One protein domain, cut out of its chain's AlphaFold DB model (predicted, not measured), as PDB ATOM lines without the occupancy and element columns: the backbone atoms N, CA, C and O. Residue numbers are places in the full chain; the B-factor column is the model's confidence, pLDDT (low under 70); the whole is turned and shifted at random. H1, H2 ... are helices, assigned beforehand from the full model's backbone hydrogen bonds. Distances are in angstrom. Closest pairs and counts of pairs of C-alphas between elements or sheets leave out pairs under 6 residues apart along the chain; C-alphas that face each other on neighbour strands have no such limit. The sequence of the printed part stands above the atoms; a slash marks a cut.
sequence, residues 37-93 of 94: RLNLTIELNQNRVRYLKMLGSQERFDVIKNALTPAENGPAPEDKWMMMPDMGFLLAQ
ATOM      1  N   ARG A  37     132.592  67.094  19.531       93.25
ATOM      2  CA  ARG A  37     132.220  66.681  20.897       93.25
ATOM      3  C   ARG A  37     132.578  65.222  21.177       93.25
ATOM      4  O   ARG A  37     133.169  64.925  22.216       93.25
ATOM      5  N   LEU A  38     132.273  64.323  20.240       93.62
ATOM      6  CA  LEU A  38     132.610  62.904  20.360       93.62
ATOM      7  C   LEU A  38     134.125  62.688  20.466       93.62
ATOM      8  O   LEU A  38     134.581  62.001  21.378       93.62
ATOM      9  N   ASN A  39     134.910  63.317  19.591       93.94
ATOM     10  CA  ASN A  39     136.369  63.196  19.605       93.94
ATOM     11  C   ASN A  39     136.971  63.706  20.920       93.94
ATOM     12  O   ASN A  39     137.820  63.034  21.502       93.94
ATOM     13  N   LEU A  40     136.492  64.844  21.432       94.62
ATOM     14  CA  LEU A  40     136.929  65.382  22.725       94.62
ATOM     15  C   LEU A  40     136.540  64.462  23.889       94.62
ATOM     16  O   LEU A  40     137.310  64.302  24.833       94.62
ATOM     17  N   THR A  41     135.372  63.819  23.816       95.31
ATOM     18  CA  THR A  41     134.930  62.838  24.822       95.31
ATOM     19  C   THR A  41     135.853  61.622  24.851       95.31
ATOM     20  O   THR A  41     136.216  61.140  25.926       95.31
ATOM     21  N   ILE A  42     136.241  61.122  23.676       95.25
ATOM     22  CA  ILE A  42     137.176  60.000  23.540       95.25
ATOM     23  C   ILE A  42     138.541  60.389  24.118       95.25
ATOM     24  O   ILE A  42     139.044  59.681  24.988       95.25
ATOM     25  N   GLU A  43     139.082  61.540  23.716       95.31
ATOM     26  CA  GLU A  43     140.367  62.070  24.192       95.31
ATOM     27  C   GLU A  43     140.398  62.236  25.720       95.31
ATOM     28  O   GLU A  43     141.317  61.747  26.387       95.31
ATOM     29  N   LEU A  44     139.364  62.864  26.295       95.44
ATOM     30  CA  LEU A  44     139.245  63.080  27.739       95.44
ATOM     31  C   LEU A  44     139.240  61.755  28.514       95.44
ATOM     32  O   LEU A  44     139.900  61.638  29.550       95.44
ATOM     33  N   ASN A  45     138.501  60.754  28.026       95.44
ATOM     34  CA  ASN A  45     138.384  59.458  28.693       95.44
ATOM     35  C   ASN A  45     139.658  58.613  28.548       95.44
ATOM     36  O   ASN A  45     140.095  58.012  29.531       95.44
ATOM     37  N   GLN A  46     140.278  58.594  27.364       96.44
ATOM     38  CA  GLN A  46     141.529  57.866  27.115       96.44
ATOM     39  C   GLN A  46     142.685  58.407  27.964       96.44
ATOM     40  O   GLN A  46     143.517  57.640  28.443       96.44
ATOM     41  N   ASN A  47     142.694  59.715  28.224       95.50
ATOM     42  CA  ASN A  47     143.741  60.394  28.981       95.50
ATOM     43  C   ASN A  47     143.266  60.856  30.370       95.50
ATOM     44  O   ASN A  47     143.812  61.810  30.933       95.50
ATOM     45  N   ARG A  48     142.268  60.181  30.960       95.75
ATOM     46  CA  ARG A  48     141.627  60.585  32.227       95.75
ATOM     47  C   ARG A  48     142.624  60.940  33.330       95.75
ATOM     48  O   ARG A  48     142.481  61.982  33.962       95.75
ATOM     49  N   VAL A  49     143.636  60.102  33.566       96.69
ATOM     50  CA  VAL A  49     144.637  60.323  34.630       96.69
ATOM     51  C   VAL A  49     145.420  61.621  34.401       96.69
ATOM     52  O   VAL A  49     145.635  62.389  35.340       96.69
ATOM     53  N   ARG A  50     145.804  61.897  33.149       95.06
ATOM     54  CA  ARG A  50     146.515  63.123  32.761       95.06
ATOM     55  C   ARG A  50     145.640  64.351  32.992       95.06
ATOM     56  O   ARG A  50     146.097  65.299  33.628       95.06
ATOM     57  N   TYR A  51     144.392  64.321  32.527       94.62
ATOM     58  CA  TYR A  51     143.479  65.455  32.673       94.62
ATOM     59  C   TYR A  51     143.056  65.692  34.123       94.62
ATOM     60  O   TYR A  51     143.038  66.838  34.548       94.62
ATOM     61  N   LEU A  52     142.821  64.649  34.923       95.62
ATOM     62  CA  LEU A  52     142.567  64.809  36.361       95.62
ATOM     63  C   LEU A  52     143.737  65.483  37.078       95.62
ATOM     64  O   LEU A  52     143.528  66.411  37.856       95.62
ATOM     65  N   LYS A  53     144.972  65.055  36.787       95.25
ATOM     66  CA  LYS A  53     146.175  65.674  37.354       95.25
ATOM     67  C   LYS A  53     146.319  67.137  36.926       95.25
ATOM     68  O   LYS A  53     146.692  67.967  37.744       95.25
ATOM     69  N   MET A  54     146.035  67.440  35.660       93.31
ATOM     70  CA  MET A  54     146.127  68.794  35.107       93.31
ATOM     71  C   MET A  54     145.060  69.733  35.685       93.31
ATOM     72  O   MET A  54     145.374  70.858  36.056       93.31
ATOM     73  N   LEU A  55     143.810  69.273  35.769       92.25
ATOM     74  CA  LEU A  55     142.687  70.054  36.291       92.25
ATOM     75  C   LEU A  55     142.750  70.214  37.814       92.25
ATOM     76  O   LEU A  55     142.154  71.143  38.356       92.25
ATOM     77  N   GLY A  56     143.426  69.290  38.504       93.50
ATOM     78  CA  GLY A  56     143.588  69.293  39.958       93.50
ATOM     79  C   GLY A  56     142.300  69.018  40.739       93.50
ATOM     80  O   GLY A  56     142.305  69.112  41.962       93.50
ATOM     81  N   SER A  57     141.193  68.694  40.061       93.69
ATOM     82  CA  SER A  57     139.883  68.487  40.679       93.69
ATOM     83  C   SER A  57     139.043  67.474  39.900       93.69
ATOM     84  O   SER A  57     138.896  67.573  38.678       93.69
ATOM     85  N   GLN A  58     138.459  66.515  40.628       96.31
ATOM     86  CA  GLN A  58     137.482  65.567  40.087       96.31
ATOM     87  C   GLN A  58     136.198  66.285  39.650       96.31
ATOM     88  O   GLN A  58     135.675  65.985  38.584       96.31
ATOM     89  N   GLU A  59     135.757  67.287  40.411       96.00
ATOM     90  CA  GLU A  59     134.578  68.101  40.098       96.00
ATOM     91  C   GLU A  59     134.733  68.811  38.748       96.00
ATOM     92  O   GLU A  59     133.867  68.693  37.885       96.00
ATOM     93  N   ARG A  60     135.879  69.465  38.509       94.38
ATOM     94  CA  ARG A  60     136.152  70.123  37.218       94.38
ATOM     95  C   ARG A  60     136.159  69.132  36.061       94.38
ATOM     96  O   ARG A  60     135.614  69.413  34.998       94.38
ATOM     97  N   PHE A  61     136.761  67.962  36.269       95.75
ATOM     98  CA  PHE A  61     136.744  66.898  35.270       95.75
ATOM     99  C   PHE A  61     135.312  66.456  34.945       95.75
ATOM    100  O   PHE A  61     134.976  66.279  33.774       95.75
ATOM    101  N   ASP A  62     134.467  66.285  35.961       96.19
ATOM    102  CA  ASP A  62     133.091  65.825  35.784       96.19
ATOM    103  C   ASP A  62     132.207  66.887  35.125       96.19
ATOM    104  O   ASP A  62     131.392  66.543  34.272       96.19
ATOM    105  N   VAL A  63     132.437  68.172  35.411       95.62
ATOM    106  CA  VAL A  63     131.798  69.298  34.709       95.62
ATOM    107  C   VAL A  63     132.135  69.278  33.215       95.62
ATOM    108  O   VAL A  63     131.235  69.314  32.375       95.62
ATOM    109  N   ILE A  64     133.415  69.127  32.856       95.69
ATOM    110  CA  ILE A  64     133.844  69.018  31.450       95.69
ATOM    111  C   ILE A  64     133.220  67.785  30.789       95.69
ATOM    112  O   ILE A  64     132.702  67.862  29.673       95.69
ATOM    113  N   LYS A  65     133.243  66.638  31.474       95.81
ATOM    114  CA  LYS A  65     132.655  65.395  30.966       95.81
ATOM    115  C   LYS A  65     131.145  65.532  30.747       95.81
ATOM    116  O   LYS A  65     130.639  65.068  29.723       95.81
ATOM    117  N   ASN A  66     130.431  66.179  31.668       95.19
ATOM    118  CA  ASN A  66     129.003  66.445  31.524       95.19
ATOM    119  C   ASN A  66     128.735  67.318  30.297       95.19
ATOM    120  O   ASN A  66     127.856  66.986  29.499       95.19
ATOM    121  N   ALA A  67     129.532  68.365  30.097       94.88
ATOM    122  CA  ALA A  67     129.355  69.268  28.972       94.88
ATOM    123  C   ALA A  67     129.591  68.597  27.607       94.88
ATOM    124  O   ALA A  67     128.908  68.884  26.620       94.88
ATOM    125  N   LEU A  68     130.494  67.618  27.545       94.94
ATOM    126  CA  LEU A  68     130.731  66.822  26.339       94.94
ATOM    127  C   LEU A  68     129.681  65.723  26.092       94.94
ATOM    128  O   LEU A  68     129.571  65.227  24.972       94.94
ATOM    129  N   THR A  69     128.882  65.361  27.099       91.38
ATOM    130  CA  THR A  69     127.846  64.323  26.972       91.38
ATOM    131  C   THR A  69     126.712  64.804  26.054       91.38
ATOM    132  O   THR A  69     126.275  65.948  26.212       91.38
ATOM    133  N   PRO A  70     126.208  63.981  25.111       84.69
ATOM    134  CA  PRO A  70     125.114  64.371  24.223       84.69
ATOM    135  C   PRO A  70     123.930  64.969  24.991       84.69
ATOM    136  O   PRO A  70     123.562  64.467  26.052       84.69
ATOM    137  N   ALA A  71     123.381  66.066  24.472       82.25
ATOM    138  CA  ALA A  71     122.142  66.631  24.992       82.25
ATOM    139  C   ALA A  71     120.950  65.932  24.327       82.25
ATOM    140  O   ALA A  71     121.110  65.231  23.325       82.25
ATOM    141  N   GLU A  72     119.761  66.145  24.880       79.56
ATOM    142  CA  GLU A  72     118.519  65.807  24.191       79.56
ATOM    143  C   GLU A  72     118.366  66.642  22.907       79.56
ATOM    144  O   GLU A  72     119.084  67.619  22.685       79.56
ATOM    145  N   ASN A  73     117.454  66.228  22.027       79.62
ATOM    146  CA  ASN A  73     117.249  66.891  20.741       79.62
ATOM    147  C   ASN A  73     116.916  68.383  20.922       79.62
ATOM    148  O   ASN A  73     116.037  68.731  21.707       79.62
ATOM    149  N   GLY A  74     117.557  69.241  20.123       87.19
ATOM    150  CA  GLY A  74     117.343  70.689  20.131       87.19
ATOM    151  C   GLY A  74     118.560  71.480  20.629       87.19
ATOM    152  O   GLY A  74     119.680  70.952  20.628       87.19
ATOM    153  N   PRO A  75     118.355  72.757  21.009       91.19
ATOM    154  CA  PRO A  75     119.417  73.606  21.530       91.19
ATOM    155  C   PRO A  75     120.069  73.022  22.785       91.19
ATOM    156  O   PRO A  75     119.402  72.444  23.644       91.19
ATOM    157  N   ALA A  76     121.379  73.203  22.904       93.38
ATOM    158  CA  ALA A  76     122.156  72.761  24.045       93.38
ATOM    159  C   ALA A  76     121.828  73.609  25.289       93.38
ATOM    160  O   ALA A  76     121.942  74.841  25.227       93.38
ATOM    161  N   PRO A  77     121.505  72.985  26.436       94.44
ATOM    162  CA  PRO A  77     121.455  73.702  27.703       94.44
ATOM    163  C   PRO A  77     122.852  74.199  28.109       94.44
ATOM    164  O   PRO A  77     123.867  73.704  27.615       94.44
ATOM    165  N   GLU A  78     122.906  75.191  29.001       93.56
ATOM    166  CA  GLU A  78     124.149  75.884  29.388       93.56
ATOM    167  C   GLU A  78     125.234  74.937  29.917       93.56
ATOM    168  O   GLU A  78     126.417  75.109  29.630       93.56
ATOM    169  N   ASP A  79     124.841  73.872  30.618       94.25
ATOM    170  CA  ASP A  79     125.755  72.856  31.146       94.25
ATOM    171  C   ASP A  79     126.386  71.967  30.057       94.25
ATOM    172  O   ASP A  79     127.234  71.130  30.371       94.25
ATOM    173  N   LYS A  80     125.984  72.140  28.790       94.88
ATOM    174  CA  LYS A  80     126.510  71.463  27.588       94.88
ATOM    175  C   LYS A  80     127.356  72.367  26.706       94.88
ATOM    176  O   LYS A  80     127.869  71.912  25.679       94.88
ATOM    177  N   TRP A  81     127.514  73.630  27.088       95.00
ATOM    178  CA  TRP A  81     128.292  74.583  26.318       95.00
ATOM    179  C   TRP A  81     129.788  74.291  26.424       95.00
ATOM    180  O   TRP A  81     130.290  73.710  27.390       95.00
ATOM    181  N   MET A  82     130.527  74.710  25.400       93.88
ATOM    182  CA  MET A  82     131.982  74.668  25.439       93.88
ATOM    183  C   MET A  82     132.500  75.690  26.456       93.88
ATOM    184  O   MET A  82     132.191  76.875  26.357       93.88
ATOM    185  N   MET A  83     133.325  75.240  27.403       91.12
ATOM    186  CA  MET A  83     133.879  76.086  28.463       91.12
ATOM    187  C   MET A  83     135.367  76.342  28.240       91.12
ATOM    188  O   MET A  83     136.180  75.417  28.240       91.12
ATOM    189  N   MET A  84     135.736  77.613  28.095       88.62
ATOM    190  CA  MET A  84     137.131  78.053  28.057       88.62
ATOM    191  C   MET A  84     137.529  78.642  29.421       88.62
ATOM    192  O   MET A  84     136.712  79.326  30.034       88.62
ATOM    193  N   PRO A  85     138.768  78.421  29.904       87.88
ATOM    194  CA  PRO A  85     139.869  77.717  29.240       87.88
ATOM    195  C   PRO A  85     139.892  76.198  29.485       87.88
ATOM    196  O   PRO A  85     140.727  75.515  28.896       87.88
ATOM    197  N   ASP A  86     139.002  75.663  30.322       86.50
ATOM    198  CA  ASP A  86     139.067  74.275  30.806       86.50
ATOM    199  C   ASP A  86     139.045  73.226  29.678       86.50
ATOM    200  O   ASP A  86     139.794  72.248  29.723       86.50
ATOM    201  N   MET A  87     138.263  73.451  28.616       91.94
ATOM    202  CA  MET A  87     138.264  72.610  27.410       91.94
ATOM    203  C   MET A  87     139.324  73.008  26.378       91.94
ATOM    204  O   MET A  87     139.593  72.246  25.450       91.94
ATOM    205  N   GLY A  88     139.961  74.170  26.533       91.31
ATOM    206  CA  GLY A  88     140.994  74.656  25.619       91.31
ATOM    207  C   GLY A  88     142.176  73.694  25.522       91.31
ATOM    208  O   GLY A  88     142.691  73.457  24.434       91.31
ATOM    209  N   PHE A  89     142.547  73.050  26.632       88.62
ATOM    210  CA  PHE A  89     143.592  72.026  26.634       88.62
ATOM    211  C   PHE A  89     143.220  70.788  25.817       88.62
ATOM    212  O   PHE A  89     144.095  70.227  25.168       88.62
ATOM    213  N   LEU A  90     141.946  70.379  25.814       90.69
ATOM    214  CA  LEU A  90     141.471  69.263  24.987       90.69
ATOM    215  C   LEU A  90     141.524  69.622  23.498       90.69
ATOM    216  O   LEU A  90     141.889  68.792  22.671       90.69
ATOM    217  N   LEU A  91     141.183  70.869  23.164       90.88
ATOM    218  CA  LEU A  91     141.211  71.382  21.793       90.88
ATOM    219  C   LEU A  91     142.636  71.560  21.261       90.88
ATOM    220  O   LEU A  91     142.888  71.297  20.090       90.88
ATOM    221  N   ALA A  92     143.567  71.969  22.122       89.38
ATOM    222  CA  ALA A  92     144.969  72.185  21.777       89.38
ATOM    223  C   ALA A  92     145.783  70.881  21.664       89.38
ATOM    224  O   ALA A  92     147.011  70.924  21.582       89.38
ATOM    225  N   GLN A  93     145.133  69.712  21.683       76.44
ATOM    226  CA  GLN A  93     145.789  68.439  21.389       76.44
ATOM    227  C   GLN A  93     145.934  68.262  19.868       76.44
ATOM    228  O   GLN A  93     145.217  67.464  19.267       76.44
TER     229      GLN A  93
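What this domain is: This is residues 37 to 93 of the 94 residues of the protein "FAR1-related protein" of Trifolium medium (UniProt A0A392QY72). Three helices outline a narrow triangle: H1 and H3 run opposite ways and converge where H1 begins and H3 ends, with H2 across their other ends. A long loop, residues 69 to 87, swings out beyond that meeting point and folds back, bringing short H4 onto H1. The printed part has 57 residues with four named helices, H1 to H4 in order, and no named strand: all helix. It is compact, radius of gyration of the C-alphas 11.0 A, yet elongated, spanning 34 by 20 by 16 A.

Where its parts are: H1, residues 37 to 46, starts at C-alpha 37 (132.220, 66.681, 20.897) and measures 14.2 A. H2 is residues 48 to 55, 10.4 A; H3, residues 58 to 68, 15.4 A; H4, residues 88 to 91, 5.0 A, ending at C-alpha 91 (141.211, 71.382, 21.793).

How they stand to each other: H1 and H3 touch at a shallow tilt of 32 degrees, closest C-alphas Arg 37 and Leu 68, 5.6 A. H2 and H3 touch only at the corner, closest C-alphas Leu 52 and Phe 61, 6.3 A. H4 touches H1, closest C-alphas Leu 40 and Leu 90, 6.4 A. H1, H2 and H3 have every O i to N i+4 pair within hydrogen-bond range; H4 is too short for one.

The domain as a whole: The farthest C-alphas, Lys 53 and Gly 74, are 34.0 A apart. The printed part has no cut; the H3 to H4 link is long. No printed residue is under pLDDT 70.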